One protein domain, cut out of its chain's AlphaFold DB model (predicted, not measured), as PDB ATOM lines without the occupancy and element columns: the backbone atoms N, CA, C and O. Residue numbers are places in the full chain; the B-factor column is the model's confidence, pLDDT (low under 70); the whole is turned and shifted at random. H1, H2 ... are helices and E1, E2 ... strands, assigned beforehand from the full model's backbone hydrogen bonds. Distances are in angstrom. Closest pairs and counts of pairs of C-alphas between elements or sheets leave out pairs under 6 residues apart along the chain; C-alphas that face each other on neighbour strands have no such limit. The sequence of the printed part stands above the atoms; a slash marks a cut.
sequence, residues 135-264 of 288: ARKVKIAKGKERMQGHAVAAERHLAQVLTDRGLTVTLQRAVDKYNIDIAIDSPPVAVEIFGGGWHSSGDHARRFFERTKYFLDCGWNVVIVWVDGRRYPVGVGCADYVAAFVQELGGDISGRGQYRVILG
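What this domain is: This is residues 135 to 264 of the 288 residues of an uncharacterized protein of Candidatus Promineofilum breve (UniProt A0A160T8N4). A strongly twisted sheet of five strands forms the core, with H2 and H4 over one face and H3 over the other, three layers in all; H1 packs on E1 and E2 at one edge. E2 bends sharply within the sheet, and the turn of H3 farthest from the sheet, residues 203 to 207, stands free. The printed part has 130 residues, with four named helices and five named strands in the order H1 H2 E1 E2 E3 H3 E4 H4 E5. The sheet is mixed, in the order E1 E2 E3 E4 E5, and the class is mixed, helices and strands. The whole is compact, with a radius of gyration of the C-alphas of 14.1 A and spans of 37 by 35 by 29 A.

Where its parts are: Find C-alpha 135 at (34.464, -32.263, -3.803); from there H1 runs to residue 147, 18.4 A on. H2 is residues 153 to 164. Next come E1, residues 169 to 175, E2, residues 178 to 185, and E3, residues 188 to 195 and 23.2 A long. H3, residues 203 to 217, spans 20.9 A, and E4, residues 221 to 227, 19.3 A. H4 starts at C-alpha 236, at (6.530, -8.732, -12.594), and reaches residue 251 after 23.1 A. E5, residues 259 to 263, ends at (9.078, -9.324, -1.313).

How they stand to each other: Start with the meander E1 E2 E3, each strand the antiparallel neighbour of the one before; E1 and E2 form a hairpin, as do E2 and E3. Look for N 170 and O 183 at 2.8 A, and N 184 and O 189 at 2.8 A. E2 bends by 88 degrees at residue 182. E3 and E4 are parallel, with N 190 and O 221 at 2.7 A, and so are E4 and E5, with N 224 and O 260 at 2.8 A. E3, H3, E4 is a strand-helix-strand unit, two parallel neighbours with a helix between, its crossover right-handed; in E4, H4, E5 it is left-handed. H1 is on the sheet, over E1, at a height over the sheet of 7.9 A; its closest C-alphas to E1 are Glu 145 and Gln 172, 4.9 A. H2 and H4 are on the same face and touch, by residues 158 to 162 and 236 to 243 alone, closest at the C-alphas of Leu 162 and Ala 239, 6.1 A. H3 is on the opposite face, and H3 and H4 are apart. In each of the four helices every O i to N i+4 pair is within hydrogen-bond range.

The domain as a whole: The farthest C-alphas, Ala 135 and Arg 231, are 39.4 A apart. The printed part has no cut, and no link is long. Mean pLDDT of the printed part is 82.7; look for values under 70 at residues 149 to 151, 154, 196 to 205, 229 to 232 and 251 to 256.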
ATOM      1  N   ALA A 135      34.430 -31.874  -2.389       96.00
ATOM      2  CA  ALA A 135      34.464 -32.263  -3.803       96.00
ATOM      3  C   ALA A 135      33.160 -32.929  -4.294       96.00
ATOM      4  O   ALA A 135      32.768 -32.771  -5.452       96.00
ATOM      5  N   ARG A 136      32.452 -33.664  -3.420       94.94
ATOM      6  CA  ARG A 136      31.139 -34.240  -3.745       94.94
ATOM      7  C   ARG A 136      30.060 -33.158  -3.806       94.94
ATOM      8  O   ARG A 136      29.231 -33.221  -4.708       94.94
ATOM      9  N   LYS A 137      30.089 -32.159  -2.915       94.94
ATOM     10  CA  LYS A 137      29.176 -31.001  -2.966       94.94
ATOM     11  C   LYS A 137      29.348 -30.209  -4.266       94.94
ATOM     12  O   LYS A 137      28.354 -29.946  -4.929       94.94
ATOM     13  N   VAL A 138      30.588 -29.957  -4.692       96.50
ATOM     14  CA  VAL A 138      30.884 -29.286  -5.974       96.50
ATOM     15  C   VAL A 138      30.345 -30.077  -7.170       96.50
ATOM     16  O   VAL A 138      29.715 -29.516  -8.065       96.50
ATOM     17  N   LYS A 139      30.541 -31.405  -7.194       96.25
ATOM     18  CA  LYS A 139      29.981 -32.266  -8.256       96.25
ATOM     19  C   LYS A 139      28.452 -32.221  -8.293       96.25
ATOM     20  O   LYS A 139      27.880 -32.196  -9.379       96.25
ATOM     21  N   ILE A 140      27.802 -32.208  -7.127       92.31
ATOM     22  CA  ILE A 140      26.343 -32.071  -7.023       92.31
ATOM     23  C   ILE A 140      25.902 -30.713  -7.574       92.31
ATOM     24  O   ILE A 140      24.990 -30.684  -8.396       92.31
ATOM     25  N   ALA A 141      26.568 -29.621  -7.188       93.50
ATOM     26  CA  ALA A 141      26.234 -28.276  -7.651       93.50
ATOM     27  C   ALA A 141      26.322 -28.155  -9.182       93.50
ATOM     28  O   ALA A 141      25.353 -27.750  -9.821       93.50
ATOM     29  N   LYS A 142      27.417 -28.629  -9.794       95.06
ATOM     30  CA  LYS A 142      27.563 -28.683 -11.265       95.06
ATOM     31  C   LYS A 142      26.519 -29.578 -11.937       95.06
ATOM     32  O   LYS A 142      26.064 -29.299 -13.044       95.06
ATOM     33  N   GLY A 143      26.146 -30.676 -11.278       93.19
ATOM     34  CA  GLY A 143      25.072 -31.548 -11.742       93.19
ATOM     35  C   GLY A 143      23.729 -30.821 -11.803       93.19
ATOM     36  O   GLY A 143      23.013 -30.970 -12.790       93.19
ATOM     37  N   LYS A 144      23.410 -30.008 -10.789       90.12
ATOM     38  CA  LYS A 144      22.177 -29.210 -10.748       90.12
ATOM     39  C   LYS A 144      22.126 -28.155 -11.851       90.12
ATOM     40  O   LYS A 144      21.113 -28.094 -12.539       90.12
ATOM     41  N   GLU A 145      23.217 -27.416 -12.062       91.94
ATOM     42  CA  GLU A 145      23.334 -26.434 -13.152       91.94
ATOM     43  C   GLU A 145      23.079 -27.091 -14.516       91.94
ATOM     44  O   GLU A 145      22.238 -26.628 -15.279       91.94
ATOM     45  N   ARG A 146      23.729 -28.232 -14.797       91.00
ATOM     46  CA  ARG A 146      23.566 -28.943 -16.078       91.00
ATOM     47  C   ARG A 146      22.145 -29.456 -16.298       91.00
ATOM     48  O   ARG A 146      21.651 -29.427 -17.417       91.00
ATOM     49  N   MET A 147      21.527 -30.019 -15.261       85.19
ATOM     50  CA  MET A 147      20.209 -30.640 -15.399       85.19
ATOM     51  C   MET A 147      19.083 -29.605 -15.441       85.19
ATOM     52  O   MET A 147      18.013 -29.930 -15.948       85.19
ATOM     53  N   GLN A 148      19.274 -28.427 -14.828       73.38
ATOM     54  CA  GLN A 148      18.253 -27.384 -14.608       73.38
ATOM     55  C   GLN A 148      16.923 -27.909 -14.010       73.38
ATOM     56  O   GLN A 148      15.901 -27.222 -13.980       73.38
ATOM     57  N   GLY A 149      16.908 -29.155 -13.524       55.62
ATOM     58  CA  GLY A 149      15.695 -29.911 -13.206       55.62
ATOM     59  C   GLY A 149      15.080 -29.567 -11.853       55.62
ATOM     60  O   GLY A 149      13.963 -29.986 -11.579       55.62
ATOM     61  N   HIS A 150      15.795 -28.809 -11.018       53.97
ATOM     62  CA  HIS A 150      15.316 -28.378  -9.703       53.97
ATOM     63  C   HIS A 150      14.747 -26.959  -9.680       53.97
ATOM     64  O   HIS A 150      14.206 -26.582  -8.648       53.97
ATOM     65  N   ALA A 151      14.828 -26.205 -10.784       59.09
ATOM     66  CA  ALA A 151      14.229 -24.879 -10.837       59.09
ATOM     67  C   ALA A 151      12.702 -24.999 -10.785       59.09
ATOM     68  O   ALA A 151      12.087 -25.538 -11.717       59.09
ATOM     69  N   VAL A 152      12.111 -24.536  -9.682       71.12
ATOM     70  CA  VAL A 152      10.661 -24.536  -9.450       71.12
ATOM     71  C   VAL A 152       9.979 -23.676 -10.524       71.12
ATOM     72  O   VAL A 152      10.591 -22.767 -11.082       71.12
ATOM     73  N   ALA A 153       8.706 -23.938 -10.841       72.19
ATOM     74  CA  ALA A 153       7.972 -23.200 -11.878       72.19
ATOM     75  C   ALA A 153       8.072 -21.665 -11.727       72.19
ATOM     76  O   ALA A 153       8.198 -20.961 -12.726       72.19
ATOM     77  N   ALA A 154       8.093 -21.162 -10.487       69.00
ATOM     78  CA  ALA A 154       8.279 -19.743 -10.184       69.00
ATOM     79  C   ALA A 154       9.676 -19.214 -10.571       69.00
ATOM     80  O   ALA A 154       9.767 -18.148 -11.172       69.00
ATOM     81  N   GLU A 155      10.751 -19.968 -10.296       78.25
ATOM     82  CA  GLU A 155      12.122 -19.604 -10.698       78.25
ATOM     83  C   GLU A 155      12.241 -19.521 -12.220       78.25
ATOM     84  O   GLU A 155      12.800 -18.567 -12.756       78.25
ATOM     85  N   ARG A 156      11.664 -20.500 -12.930       83.38
ATOM     86  CA  ARG A 156      11.670 -20.526 -14.400       83.38
ATOM     87  C   ARG A 156      10.902 -19.354 -14.992       83.38
ATOM     88  O   ARG A 156      11.364 -18.760 -15.959       83.38
ATOM     89  N   HIS A 157       9.748 -19.025 -14.416       84.69
ATOM     90  CA  HIS A 157       8.958 -17.889 -14.869       84.69
ATOM     91  C   HIS A 157       9.719 -16.572 -14.681       84.69
ATOM     92  O   HIS A 157       9.848 -15.814 -15.637       84.69
ATOM     93  N   LEU A 158      10.293 -16.333 -13.497       86.38
ATOM     94  CA  LEU A 158      11.082 -15.125 -13.246       86.38
ATOM     95  C   LEU A 158      12.317 -15.045 -14.154       86.38
ATOM     96  O   LEU A 158      12.584 -13.993 -14.730       86.38
ATOM     97  N   ALA A 159      13.039 -16.152 -14.339       89.62
ATOM     98  CA  ALA A 159      14.187 -16.209 -15.241       89.62
ATOM     99  C   ALA A 159      13.810 -15.884 -16.693       89.62
ATOM    100  O   ALA A 159      14.547 -15.158 -17.364       89.62
ATOM    101  N   GLN A 160      12.657 -16.370 -17.166       89.56
ATOM    102  CA  GLN A 160      12.144 -16.030 -18.491       89.56
ATOM    103  C   GLN A 160      11.837 -14.535 -18.593       89.56
ATOM    104  O   GLN A 160      12.331 -13.885 -19.506       89.56
ATOM    105  N   VAL A 161      11.117 -13.965 -17.622       91.31
ATOM    106  CA  VAL A 161      10.787 -12.528 -17.614       91.31
ATOM    107  C   VAL A 161      12.052 -11.657 -17.592       91.31
ATOM    108  O   VAL A 161      12.092 -10.618 -18.245       91.31
ATOM    109  N   LEU A 162      13.101 -12.068 -16.874       92.81
ATOM    110  CA  LEU A 162      14.398 -11.377 -16.863       92.81
ATOM    111  C   LEU A 162      15.139 -11.509 -18.201       92.81
ATOM    112  O   LEU A 162      15.737 -10.542 -18.670       92.81
ATOM    113  N   THR A 163      15.060 -12.675 -18.840       92.75
ATOM    114  CA  THR A 163      15.635 -12.907 -20.174       92.75
ATOM    115  C   THR A 163      14.924 -12.069 -21.235       92.75
ATOM    116  O   THR A 163      15.582 -11.441 -22.062       92.75
ATOM    117  N   ASP A 164      13.593 -11.969 -21.169       92.19
ATOM    118  CA  ASP A 164      12.779 -11.138 -22.067       92.19
ATOM    119  C   ASP A 164      13.121  -9.639 -21.940       92.19
ATOM    120  O   ASP A 164      12.900  -8.862 -22.867       92.19
ATOM    121  N   ARG A 165      13.722  -9.231 -20.814       91.25
ATOM    122  CA  ARG A 165      14.257  -7.877 -20.572       91.25
ATOM    123  C   ARG A 165      15.699  -7.692 -21.054       91.25
ATOM    124  O   ARG A 165      16.309  -6.664 -20.773       91.25
ATOM    125  N   GLY A 166      16.249  -8.675 -21.764       92.00
ATOM    126  CA  GLY A 166      17.590  -8.634 -22.343       92.00
ATOM    127  C   GLY A 166      18.719  -9.020 -21.386       92.00
ATOM    128  O   GLY A 166      19.884  -8.791 -21.707       92.00
ATOM    129  N   LEU A 167      18.412  -9.596 -20.219       92.75
ATOM    130  CA  LEU A 167      19.436 -10.037 -19.270       92.75
ATOM    131  C   LEU A 167      19.932 -11.445 -19.614       92.75
ATOM    132  O   LEU A 167      19.156 -12.323 -19.984       92.75
ATOM    133  N   THR A 168      21.235 -11.682 -19.447       93.62
ATOM    134  CA  THR A 168      21.808 -13.030 -19.576       93.62
ATOM    135  C   THR A 168      21.630 -13.778 -18.264       93.62
ATOM    136  O   THR A 168      22.256 -13.422 -17.265       93.62
ATOM    137  N   VAL A 169      20.755 -14.785 -18.271       93.62
ATOM    138  CA  VAL A 169      20.327 -15.511 -17.074       93.62
ATOM    139  C   VAL A 169      20.769 -16.972 -17.113       93.62
ATOM    140  O   VAL A 169      20.513 -17.682 -18.085       93.62
ATOM    141  N   THR A 170      21.341 -17.451 -16.007       92.50
ATOM    142  CA  THR A 170      21.648 -18.867 -15.782       92.50
ATOM    143  C   THR A 170      20.916 -19.393 -14.544       92.50
ATOM    144  O   THR A 170      21.136 -18.926 -13.427       92.50
ATOM    145  N   LEU A 171      20.063 -20.406 -14.722       92.19
ATOM    146  CA  LEU A 171      19.379 -21.087 -13.617       92.19
ATOM    147  C   LEU A 171      20.313 -22.038 -12.868       92.19
ATOM    148  O   LEU A 171      21.056 -22.804 -13.485       92.19
ATOM    149  N   GLN A 172      20.204 -22.057 -11.537       92.81
ATOM    150  CA  GLN A 172      20.939 -22.978 -10.663       92.81
ATOM    151  C   GLN A 172      22.466 -22.932 -10.902       92.81
ATOM    152  O   GLN A 172      23.145 -23.957 -10.796       92.81
ATOM    153  N   ARG A 173      23.017 -21.750 -11.223       94.12
ATOM    154  CA  ARG A 173      24.440 -21.525 -11.536       94.12
ATOM    155  C   ARG A 173      25.326 -21.996 -10.386       94.12
ATOM    156  O   ARG A 173      25.156 -21.539  -9.259       94.12
ATOM    157  N   ALA A 174      26.264 -22.904 -10.636       95.00
ATOM    158  CA  ALA A 174      27.140 -23.418  -9.592       95.00
ATOM    159  C   ALA A 174      28.269 -22.426  -9.273       95.00
ATOM    160  O   ALA A 174      29.055 -22.053 -10.144       95.00
ATOM    161  N   VAL A 175      28.401 -22.079  -7.993       94.69
ATOM    162  CA  VAL A 175      29.542 -21.349  -7.433       94.69
ATOM    163  C   VAL A 175      30.098 -22.198  -6.290       94.69
ATOM    164  O   VAL A 175      29.550 -22.250  -5.187       94.69
ATOM    165  N   ASP A 176      31.162 -22.942  -6.601       94.50
ATOM    166  CA  ASP A 176      31.764 -23.959  -5.729       94.50
ATOM    167  C   ASP A 176      30.748 -25.002  -5.217       94.50
ATOM    168  O   ASP A 176      30.228 -25.804  -5.999       94.50
ATOM    169  N   LYS A 177      30.481 -25.033  -3.903       93.88
ATOM    170  CA  LYS A 177      29.563 -25.978  -3.251       93.88
ATOM    171  C   LYS A 177      28.102 -25.512  -3.271       93.88
ATOM    172  O   LYS A 177      27.236 -26.284  -2.854       93.88
ATOM    173  N   TYR A 178      27.841 -24.277  -3.697       93.88
ATOM    174  CA  TYR A 178      26.516 -23.669  -3.737       93.88
ATOM    175  C   TYR A 178      26.018 -23.518  -5.175       93.88
ATOM    176  O   TYR A 178      26.791 -23.539  -6.130       93.88
ATOM    177  N   ASN A 179      24.708 -23.356  -5.317       93.81
ATOM    178  CA  ASN A 179      24.069 -22.937  -6.558       93.81
ATOM    179  C   ASN A 179      23.400 -21.588  -6.306       93.81
ATOM    180  O   ASN A 179      22.974 -21.362  -5.183       93.81
ATOM    181  N   ILE A 180      23.327 -20.716  -7.298       93.50
ATOM    182  CA  ILE A 180      22.503 -19.503  -7.288       93.50
ATOM    183  C   ILE A 180      21.211 -19.848  -8.025       93.50
ATOM    184  O   ILE A 180      21.300 -20.397  -9.123       93.50
ATOM    185  N   ASP A 181      20.040 -19.551  -7.456       91.50
ATOM    186  CA  ASP A 181      18.763 -19.956  -8.065       91.50
ATOM    187  C   ASP A 181      18.591 -19.346  -9.463       91.50
ATOM    188  O   ASP A 181      18.367 -20.072 -10.437       91.50
ATOM    189  N   ILE A 182      18.798 -18.030  -9.573       93.19
ATOM    190  CA  ILE A 182      18.820 -17.284 -10.834       93.19
ATOM    191  C   ILE A 182      20.050 -16.367 -10.825       93.19
ATOM    192  O   ILE A 182      20.122 -15.414 -10.051       93.19
ATOM    193  N   ALA A 183      21.036 -16.658 -11.670       95.12
ATOM    194  CA  ALA A 183      22.239 -15.844 -11.814       95.12
ATOM    195  C   ALA A 183      22.142 -14.936 -13.038       95.12
ATOM    196  O   ALA A 183      21.754 -15.388 -14.112       95.12
ATOM    197  N   ILE A 184      22.543 -13.680 -12.874       94.94
ATOM    198  CA  ILE A 184      22.725 -12.702 -13.946       94.94
ATOM    199  C   ILE A 184      24.226 -12.508 -14.093       94.94
ATOM    200  O   ILE A 184      24.889 -12.111 -13.137       94.94
ATOM    201  N   ASP A 185      24.771 -12.855 -15.256       86.69
ATOM    202  CA  ASP A 185      26.224 -13.008 -15.406       86.69
ATOM    203  C   ASP A 185      26.965 -11.665 -15.513       86.69
ATOM    204  O   ASP A 185      28.139 -11.571 -15.148       86.69
ATOM    205  N   SER A 186      26.297 -10.615 -16.001       86.88
ATOM    206  CA  SER A 186      26.911  -9.301 -16.200       86.88
ATOM    207  C   SER A 186      25.899  -8.150 -16.087       86.88
ATOM    208  O   SER A 186      25.044  -8.026 -16.966       86.88
ATOM    209  N   PRO A 187      26.048  -7.257 -15.089       89.56
ATOM    210  CA  PRO A 187      26.879  -7.409 -13.887       89.56
ATOM    211  C   PRO A 187      26.472  -8.628 -13.029       89.56
ATOM    212  O   PRO A 187      25.302  -9.009 -13.054       89.56
ATOM    213  N   PRO A 188      27.402  -9.223 -12.249       92.12
ATOM    214  CA  PRO A 188      27.117 -10.386 -11.407       92.12
ATOM    215  C   PRO A 188      26.055 -10.096 -10.337       92.12
ATOM    216  O   PRO A 188      26.327  -9.424  -9.335       92.12
ATOM    217  N   VAL A 189      24.851 -10.636 -10.527       94.38
ATOM    218  CA  VAL A 189      23.753 -10.578  -9.551       94.38
ATOM    219  C   VAL A 189      23.197 -11.979  -9.318       94.38
ATOM    220  O   VAL A 189      22.790 -12.673 -10.246       94.38
ATOM    221  N   ALA A 190      23.189 -12.396  -8.059       94.81
ATOM    222  CA  ALA A 190      22.617 -13.640  -7.583       94.81
ATOM    223  C   ALA A 190      21.224 -13.369  -7.016       94.81
ATOM    224  O   ALA A 190      21.097 -12.666  -6.016       94.81
ATOM    225  N   VAL A 191      20.183 -13.922  -7.632       93.50
ATOM    226  CA  VAL A 191      18.808 -13.824  -7.131       93.50
ATOM    227  C   VAL A 191      18.436 -15.141  -6.451       93.50
ATOM    228  O   VAL A 191      18.498 -16.205  -7.066       93.50
ATOM    229  N   GLU A 192      18.070 -15.062  -5.174       90.19
ATOM    230  CA  GLU A 192      17.770 -16.196  -4.293       90.19
ATOM    231  C   GLU A 192      16.308 -16.143  -3.838       90.19
ATOM    232  O   GLU A 192      15.876 -15.131  -3.283       90.19
ATOM    233  N   ILE A 193      15.543 -17.220  -4.036       85.38
ATOM    234  CA  ILE A 193      14.099 -17.239  -3.748       85.38
ATOM    235  C   ILE A 193      13.813 -18.054  -2.477       85.38
ATOM    236  O   ILE A 193      14.045 -19.261  -2.418       85.38
ATOM    237  N   PHE A 194      13.239 -17.414  -1.452       79.81
ATOM    238  CA  PHE A 194      12.949 -18.032  -0.150       79.81
ATOM    239  C   PHE A 194      11.450 -18.124   0.137       79.81
ATOM    240  O   PHE A 194      10.766 -17.109   0.189       79.81
ATOM    241  N   GLY A 195      10.938 -19.333   0.391       70.44
ATOM    242  CA  GLY A 195       9.516 -19.582   0.672       70.44
ATOM    243  C   GLY A 195       9.042 -19.290   2.107       70.44
ATOM    244  O   GLY A 195       9.821 -19.349   3.057       70.44
ATOM    245  N   GLY A 196       7.727 -19.061   2.251       54.97
ATOM    246  CA  GLY A 196       6.958 -18.621   3.436       54.97
ATOM    247  C   GLY A 196       6.949 -19.506   4.696       54.97
ATOM    248  O   GLY A 196       6.012 -19.445   5.485       54.97
ATOM    249  N   GLY A 197       7.986 -20.314   4.897       53.31
ATOM    250  CA  GLY A 197       8.343 -20.940   6.174       53.31
ATOM    251  C   GLY A 197       9.761 -20.573   6.623       53.31
ATOM    252  O   GLY A 197      10.333 -21.259   7.467       53.31
ATOM    253  N   TRP A 198      10.369 -19.545   6.018       57.50
ATOM    254  CA  TRP A 198      11.686 -19.067   6.417       57.50
ATOM    255  C   TRP A 198      11.656 -18.606   7.878       57.50
ATOM    256  O   TRP A 198      10.975 -17.645   8.234       57.50
ATOM    257  N   HIS A 199      12.392 -19.317   8.730       51.94
ATOM    258  CA  HIS A 199      12.656 -18.896  10.097       51.94
ATOM    259  C   HIS A 199      13.945 -18.075  10.096       51.94
ATOM    260  O   HIS A 199      15.019 -18.599   9.793       51.94
ATOM    261  N   SER A 200      13.847 -16.802  10.477       54.66
ATOM    262  CA  SER A 200      14.986 -15.895  10.683       54.66
ATOM    263  C   SER A 200      15.883 -16.295  11.867       54.66
ATOM    264  O   SER A 200      16.822 -15.580  12.207       54.66
ATOM    265  N   SER A 201      15.630 -17.445  12.501       55.56
ATOM    266  CA  SER A 201      16.327 -17.917  13.693       55.56
ATOM    267  C   SER A 201      16.997 -19.285  13.495       55.56
ATOM    268  O   SER A 201      16.608 -20.110  12.663       55.56
ATOM    269  N   GLY A 202      18.049 -19.526  14.283       64.06
ATOM    270  CA  GLY A 202      18.746 -20.810  14.366       64.06
ATOM    271  C   GLY A 202      19.652 -21.140  13.171       64.06
ATOM    272  O   GLY A 202      20.238 -20.271  12.523       64.06
ATOM    273  N   ASP A 203      19.794 -22.437  12.887       64.50
ATOM    274  CA  ASP A 203      20.718 -22.956  11.870       64.50
ATOM    275  C   ASP A 203      20.380 -22.529  10.437       64.50
ATOM    276  O   ASP A 203      21.274 -22.458   9.590       64.50
ATOM    277  N   HIS A 204      19.108 -22.235  10.161       65.50
ATOM    278  CA  HIS A 204      18.654 -21.774   8.850       65.50
ATOM    279  C   HIS A 204      19.196 -20.380   8.531       65.50
ATOM    280  O   HIS A 204      19.786 -20.189   7.467       65.50
ATOM    281  N   ALA A 205      19.092 -19.451   9.485       67.06
ATOM    282  CA  ALA A 205      19.652 -18.112   9.363       67.06
ATOM    283  C   ALA A 205      21.184 -18.151   9.237       67.06
ATOM    284  O   ALA A 205      21.754 -17.548   8.332       67.06
ATOM    285  N   ARG A 206      21.867 -18.957  10.062       70.62
ATOM    286  CA  ARG A 206      23.333 -19.105   9.996       70.62
ATOM    287  C   ARG A 206      23.826 -19.604   8.634       70.62
ATOM    288  O   ARG A 206      24.764 -19.035   8.079       70.62
ATOM    289  N   ARG A 207      23.210 -20.658   8.087       74.50
ATOM    290  CA  ARG A 207      23.582 -21.205   6.764       74.50
ATOM    291  C   ARG A 207      23.315 -20.214   5.640       74.50
ATOM    292  O   ARG A 207      24.072 -20.179   4.672       74.50
ATOM    293  N   PHE A 208      22.248 -19.434   5.773       77.81
ATOM    294  CA  PHE A 208      21.952 -18.341   4.865       77.81
ATOM    295  C   PHE A 208      23.060 -17.280   4.900       77.81
ATOM    296  O   PHE A 208      23.607 -16.969   3.848       77.81
ATOM    297  N   PHE A 209      23.476 -16.813   6.083       78.50
ATOM    298  CA  PHE A 209      24.564 -15.835   6.190       78.50
ATOM    299  C   PHE A 209      25.882 -16.349   5.622       78.50
ATOM    300  O   PHE A 209      26.544 -15.617   4.891       78.50
ATOM    301  N   GLU A 210      26.239 -17.608   5.895       84.56
ATOM    302  CA  GLU A 210      27.432 -18.235   5.314       84.56
ATOM    303  C   GLU A 210      27.375 -18.215   3.778       84.56
ATOM    304  O   GLU A 210      28.350 -17.836   3.132       84.56
ATOM    305  N   ARG A 211      26.230 -18.586   3.189       87.94
ATOM    306  CA  ARG A 211      26.045 -18.634   1.732       87.94
ATOM    307  C   ARG A 211      26.037 -17.241   1.102       87.94
ATOM    308  O   ARG A 211      26.743 -17.030   0.125       87.94
ATOM    309  N   THR A 212      25.281 -16.297   1.661       87.81
ATOM    310  CA  THR A 212      25.221 -14.917   1.161       87.81
ATOM    311  C   THR A 212      26.598 -14.273   1.231       87.81
ATOM    312  O   THR A 212      27.081 -13.785   0.215       87.81
ATOM    313  N   LYS A 213      27.293 -14.372   2.375       86.12
ATOM    314  CA  LYS A 213      28.674 -13.890   2.500       86.12
ATOM    315  C   LYS A 213      29.592 -14.521   1.459       86.12
ATOM    316  O   LYS A 213      30.375 -13.813   0.841       86.12
ATOM    317  N   TYR A 214      29.484 -15.831   1.248       90.31
ATOM    318  CA  TYR A 214      30.294 -16.529   0.257       90.31
ATOM    319  C   TYR A 214      30.097 -15.967  -1.158       90.31
ATOM    320  O   TYR A 214      31.074 -15.764  -1.872       90.31
ATOM    321  N   PHE A 215      28.858 -15.680  -1.564       91.25
ATOM    322  CA  PHE A 215      28.590 -15.063  -2.865       91.25
ATOM    323  C   PHE A 215      29.160 -13.647  -2.967       91.25
ATOM    324  O   PHE A 215      29.812 -13.343  -3.967       91.25
ATOM    325  N   LEU A 216      28.994 -12.829  -1.923       89.69
ATOM    326  CA  LEU A 216      29.579 -11.486  -1.859       89.69
ATOM    327  C   LEU A 216      31.113 -11.535  -1.969       89.69
ATOM    328  O   LEU A 216      31.694 -10.823  -2.785       89.69
ATOM    329  N   ASP A 217      31.766 -12.434  -1.226       86.56
ATOM    330  CA  ASP A 217      33.220 -12.652  -1.278       86.56
ATOM    331  C   ASP A 217      33.683 -13.153  -2.663       86.56
ATOM    332  O   ASP A 217      34.815 -12.906  -3.075       86.56
ATOM    333  N   CYS A 218      32.803 -13.831  -3.408       88.31
ATOM    334  CA  CYS A 218      33.033 -14.254  -4.792       88.31
ATOM    335  C   CYS A 218      32.725 -13.157  -5.830       88.31
ATOM    336  O   CYS A 218      32.774 -13.431  -7.029       88.31
ATOM    337  N   GLY A 219      32.402 -11.933  -5.397       88.81
ATOM    338  CA  GLY A 219      32.157 -10.783  -6.269       88.81
ATOM    339  C   GLY A 219      30.739 -10.684  -6.832       88.81
ATOM    340  O   GLY A 219      30.516  -9.904  -7.757       88.81
ATOM    341  N   TRP A 220      29.787 -11.450  -6.297       92.25
ATOM    342  CA  TRP A 220      28.372 -11.319  -6.645       92.25
ATOM    343  C   TRP A 220      27.705 -10.232  -5.806       92.25
ATOM    344  O   TRP A 220      28.041 -10.046  -4.640       92.25
ATOM    345  N   ASN A 221      26.705  -9.566  -6.373       91.62
ATOM    346  CA  ASN A 221      25.673  -8.885  -5.591       91.62
ATOM    347  C   ASN A 221      24.517  -9.854  -5.343       91.62
ATOM    348  O   ASN A 221      24.287 -10.733  -6.168       91.62
ATOM    349  N   VAL A 222      23.786  -9.723  -4.239       91.69
ATOM    350  CA  VAL A 222      22.749 -10.700  -3.862       91.69
ATOM    351  C   VAL A 222      21.386 -10.028  -3.703       91.69
ATOM    352  O   VAL A 222      21.220  -9.148  -2.871       91.69
ATOM    353  N   VAL A 223      20.378 -10.473  -4.448       91.50
ATOM    354  CA  VAL A 223      18.975 -10.090  -4.239       91.50
ATOM    355  C   VAL A 223      18.231 -11.275  -3.646       91.50
ATOM    356  O   VAL A 223      18.140 -12.342  -4.247       91.50
ATOM    357  N   ILE A 224      17.685 -11.090  -2.455       87.94
ATOM    358  CA  ILE A 224      16.883 -12.089  -1.757       87.94
ATOM    359  C   ILE A 224      15.417 -11.761  -1.983       87.94
ATOM    360  O   ILE A 224      14.954 -10.693  -1.593       87.94
ATOM    361  N   VAL A 225      14.688 -12.696  -2.581       85.81
ATOM    362  CA  VAL A 225      13.252 -12.587  -2.830       85.81
ATOM    363  C   VAL A 225      12.523 -13.438  -1.805       85.81
ATOM    364  O   VAL A 225      12.536 -14.670  -1.863       85.81
ATOM    365  N   TRP A 226      11.881 -12.786  -0.845       80.81
ATOM    366  CA  TRP A 226      11.060 -13.457   0.148       80.81
ATOM    367  C   TRP A 226       9.642 -13.652  -0.391       80.81
ATOM    368  O   TRP A 226       8.885 -12.700  -0.585       80.81
ATOM    369  N   VAL A 227       9.281 -14.908  -0.645       76.69
ATOM    370  CA  VAL A 227       7.993 -15.281  -1.228       76.69
ATOM    371  C   VAL A 227       7.081 -15.887  -0.169       76.69
ATOM    372  O   VAL A 227       7.390 -16.901   0.458       76.69
ATOM    373  N   ASP A 228       5.904 -15.294  -0.006       70.25
ATOM    374  CA  ASP A 228       4.764 -15.927   0.654       70.25
ATOM    375  C   ASP A 228       3.747 -16.246  -0.438       70.25
ATOM    376  O   ASP A 228       3.111 -15.344  -0.981       70.25
ATOM    377  N   GLY A 229       3.576 -17.530  -0.762       59.09
ATOM    378  CA  GLY A 229       2.679 -17.971  -1.835       59.09
ATOM    379  C   GLY A 229       1.210 -17.568  -1.649       59.09
ATOM    380  O   GLY A 229       0.434 -17.711  -2.588       59.09
ATOM    381  N   ARG A 230       0.812 -17.071  -0.468       62.28
ATOM    382  CA  ARG A 230      -0.537 -16.548  -0.203       62.28
ATOM    383  C   ARG A 230      -0.634 -15.024  -0.271       62.28
ATOM    384  O   ARG A 230      -1.738 -14.523  -0.456       62.28
ATOM    385  N   ARG A 231       0.469 -14.297  -0.072       58.88
ATOM    386  CA  ARG A 231       0.463 -12.828   0.077       58.88
ATOM    387  C   ARG A 231       1.290 -12.101  -0.980       58.88
ATOM    388  O   ARG A 231       0.852 -11.064  -1.457       58.88
ATOM    389  N   TYR A 232       2.432 -12.661  -1.368       62.97
ATOM    390  CA  TYR A 232       3.402 -12.051  -2.280       62.97
ATOM    391  C   TYR A 232       3.966 -13.121  -3.236       62.97
ATOM    392  O   TYR A 232       5.096 -13.586  -3.047       62.97
ATOM    393  N   PRO A 233       3.182 -13.593  -4.227       70.62
ATOM    394  CA  PRO A 233       3.717 -14.466  -5.269       70.62
ATOM    395  C   PRO A 233       4.792 -13.725  -6.075       70.62
ATOM    396  O   PRO A 233       4.725 -12.508  -6.215       70.62
ATOM    397  N   VAL A 234       5.765 -14.462  -6.625       73.56
ATOM    398  CA  VAL A 234       6.779 -13.883  -7.524       73.56
ATOM    399  C   VAL A 234       6.077 -13.289  -8.741       73.56
ATOM    400  O   VAL A 234       5.515 -14.026  -9.551       73.56
ATOM    401  N   GLY A 235       6.087 -11.962  -8.838       75.56
ATOM    402  CA  GLY A 235       5.410 -11.202  -9.881       75.56
ATOM    403  C   GLY A 235       6.360 -10.338 -10.708       75.56
ATOM    404  O   GLY A 235       7.568 -10.296 -10.481       75.56
ATOM    405  N   VAL A 236       5.788  -9.606 -11.666       83.19
ATOM    406  CA  VAL A 236       6.530  -8.732 -12.594       83.19
ATOM    407  C   VAL A 236       7.338  -7.658 -11.855       83.19
ATOM    408  O   VAL A 236       8.473  -7.399 -12.244       83.19
ATOM    409  N   GLY A 237       6.823  -7.124 -10.742       86.25
ATOM    410  CA  GLY A 237       7.529  -6.120  -9.939       86.25
ATOM    411  C   GLY A 237       8.851  -6.616  -9.336       86.25
ATOM    412  O   GLY A 237       9.814  -5.858  -9.256       86.25
ATOM    413  N   CYS A 238       8.969  -7.912  -9.022       88.62
ATOM    414  CA  CYS A 238      10.252  -8.506  -8.634       88.62
ATOM    415  C   CYS A 238      11.259  -8.469  -9.794       88.62
ATOM    416  O   CYS A 238      12.437  -8.182  -9.587       88.62
ATOM    417  N   ALA A 239      10.807  -8.746 -11.020       91.06
ATOM    418  CA  ALA A 239      11.662  -8.655 -12.198       91.06
ATOM    419  C   ALA A 239      12.042  -7.199 -12.517       91.06
ATOM    420  O   ALA A 239      13.170  -6.953 -12.947       91.06
ATOM    421  N   ASP A 240      11.128  -6.244 -12.295       91.94
ATOM    422  CA  ASP A 240      11.382  -4.796 -12.416       91.94
ATOM    423  C   ASP A 240      12.486  -4.357 -11.477       91.94
ATOM    424  O   ASP A 240      13.459  -3.752 -11.926       91.94
ATOM    425  N   TYR A 241      12.389  -4.753 -10.212       93.38
ATOM    426  CA  TYR A 241      13.410  -4.458  -9.222       93.38
ATOM    427  C   TYR A 241      14.779  -5.011  -9.628       93.38
ATOM    428  O   TYR A 241      15.772  -4.287  -9.636       93.38
ATOM    429  N   VAL A 242      14.843  -6.297  -9.989       92.81
ATOM    430  CA  VAL A 242      16.107  -6.944 -10.363       92.81
ATOM    431  C   VAL A 242      16.711  -6.283 -11.603       92.81
ATOM    432  O   VAL A 242      17.904  -5.996 -11.613       92.81
ATOM    433  N   ALA A 243      15.908  -5.992 -12.629       93.00
ATOM    434  CA  ALA A 243      16.390  -5.327 -13.837       93.00
ATOM    435  C   ALA A 243      16.892  -3.901 -13.554       93.00
ATOM    436  O   ALA A 243      17.957  -3.528 -14.043       93.00
ATOM    437  N   ALA A 244      16.172  -3.133 -12.731       91.50
ATOM    438  CA  ALA A 244      16.596  -1.803 -12.303       91.50
ATOM    439  C   ALA A 244      17.917  -1.855 -11.519       91.50
ATOM    440  O   ALA A 244      18.828  -1.078 -11.798       91.50
ATOM    441  N   PHE A 245      18.070  -2.819 -10.607       91.00
ATOM    442  CA  PHE A 245      19.311  -2.998  -9.853       91.00
ATOM    443  C   PHE A 245      20.495  -3.375 -10.755       91.00
ATOM    444  O   PHE A 245      21.602  -2.867 -10.596       91.00
ATOM    445  N   VAL A 246      20.271  -4.230 -11.753       91.31
ATOM    446  CA  VAL A 246      21.296  -4.578 -12.747       91.31
ATOM    447  C   VAL A 246      21.718  -3.354 -13.568       91.31
ATOM    448  O   VAL A 246      22.908  -3.183 -13.834       91.31
ATOM    449  N   GLN A 247      20.773  -2.489 -13.945       90.19
ATOM    450  CA  GLN A 247      21.066  -1.234 -14.648       90.19
ATOM    451  C   GLN A 247      21.865  -0.259 -13.773       90.19
ATOM    452  O   GLN A 247      22.846   0.309 -14.247       90.19
ATOM    453  N   GLU A 248      21.493  -0.117 -12.497       87.81
ATOM    454  CA  GLU A 248      22.209   0.687 -11.494       87.81
ATOM    455  C   GLU A 248      23.683   0.256 -11.388       87.81
ATOM    456  O   GLU A 248      24.593   1.074 -11.529       87.81
ATOM    457  N   LEU A 249      23.929  -1.051 -11.257       85.38
ATOM    458  CA  LEU A 249      25.275  -1.630 -11.192       85.38
ATOM    459  C   LEU A 249      26.084  -1.472 -12.489       85.38
ATOM    460  O   LEU A 249      27.314  -1.490 -12.456       85.38
ATOM    461  N   GLY A 250      25.417  -1.350 -13.639       78.75
ATOM    462  CA  GLY A 250      26.072  -1.072 -14.918       78.75
ATOM    463  C   GLY A 250      26.632   0.352 -15.011       78.75
ATOM    464  O   GLY A 250      27.570   0.582 -15.775       78.75
ATOM    465  N   GLY A 251      26.078   1.290 -14.233       66.50
ATOM    466  CA  GLY A 251      26.498   2.692 -14.185       66.50
ATOM    467  C   GLY A 251      27.559   3.012 -13.126       66.50
ATOM    468  O   GLY A 251      28.265   4.006 -13.279       66.50
ATOM    469  N   ASP A 252      27.705   2.180 -12.087       63.25
ATOM    470  CA  ASP A 252      28.591   2.438 -10.944       63.25
ATOM    471  C   ASP A 252      29.416   1.199 -10.531       63.25
ATOM    472  O   ASP A 252      28.909   0.200 -10.016       63.25
ATOM    473  N   ILE A 253      30.740   1.284 -10.712       53.78
ATOM    474  CA  ILE A 253      31.711   0.223 -10.381       53.78
ATOM    475  C   ILE A 253      31.848   0.021  -8.857       53.78
ATOM    476  O   ILE A 253      32.286  -1.049  -8.423       53.78
ATOM    477  N   SER A 254      31.463   1.011  -8.041       59.62
ATOM    478  CA  SER A 254      31.553   0.956  -6.577       59.62
ATOM    479  C   SER A 254      30.454   0.108  -5.920       59.62
ATOM    480  O   SER A 254      30.603  -0.305  -4.771       59.62
ATOM    481  N   GLY A 255      29.401  -0.255  -6.665       59.62
ATOM    482  CA  GLY A 255      28.239  -0.997  -6.165       59.62
ATOM    483  C   GLY A 255      28.433  -2.500  -5.921       59.62
ATOM    484  O   GLY A 255      27.452  -3.215  -5.745       59.62
ATOM    485  N   ARG A 256      29.667  -3.023  -5.934       66.81
ATOM    486  CA  ARG A 256      29.934  -4.464  -5.758       66.81
ATOM    487  C   ARG A 256      29.842  -4.894  -4.293       66.81
ATOM    488  O   ARG A 256      30.282  -4.180  -3.399       66.81
ATOM    489  N   GLY A 257      29.357  -6.113  -4.063       74.31
ATOM    490  CA  GLY A 257      29.268  -6.707  -2.726       74.31
ATOM    491  C   GLY A 257      28.042  -6.255  -1.928       74.31
ATOM    492  O   GLY A 257      28.035  -6.372  -0.704       74.31
ATOM    493  N   GLN A 258      27.003  -5.761  -2.604       82.50
ATOM    494  CA  GLN A 258      25.736  -5.400  -1.974       82.50
ATOM    495  C   GLN A 258      24.802  -6.607  -1.859       82.50
ATOM    496  O   GLN A 258      24.781  -7.485  -2.727       82.50
ATOM    497  N   TYR A 259      23.961  -6.611  -0.824       85.94
ATOM    498  CA  TYR A 259      22.791  -7.483  -0.769       85.94
ATOM    499  C   TYR A 259      21.514  -6.674  -0.507       85.94
ATOM    500  O   TYR A 259      21.539  -5.693   0.235       85.94
ATOM    501  N   ARG A 260      20.397  -7.086  -1.117       87.00
ATOM    502  CA  ARG A 260      19.071  -6.464  -0.976       87.00
ATOM    503  C   ARG A 260      18.024  -7.532  -0.677       87.00
ATOM    504  O   ARG A 260      18.180  -8.678  -1.095       87.00
ATOM    505  N   VAL A 261      16.972  -7.172   0.058       85.06
ATOM    506  CA  VAL A 261      15.879  -8.089   0.416       85.06
ATOM    507  C   VAL A 261      14.552  -7.476  -0.004       85.06
ATOM    508  O   VAL A 261      14.175  -6.417   0.491       85.06
ATOM    509  N   ILE A 262      13.841  -8.166  -0.890       86.00
ATOM    510  CA  ILE A 262      12.550  -7.747  -1.437       86.00
ATOM    511  C   ILE A 262      11.490  -8.822  -1.203       86.00
ATOM    512  O   ILE A 262      11.803  -9.993  -0.984       86.00
ATOM    513  N   LEU A 263      10.226  -8.428  -1.255       84.12
ATOM    514  CA  LEU A 263       9.078  -9.324  -1.313       84.12
ATOM    515  C   LEU A 263       8.854  -9.811  -2.754       84.12
ATOM    516  O   LEU A 263       9.410  -9.269  -3.711       84.12
ATOM    517  N   GLY A 264       8.014 -10.835  -2.929       81.69
ATOM    518  CA  GLY A 264       7.698 -11.396  -4.253       81.69
ATOM    519  C   GLY A 264       7.094 -10.405  -5.262       81.69
ATOM    520  O   GLY A 264       7.172 -10.640  -6.467       81.69
TER     521      GLY A 264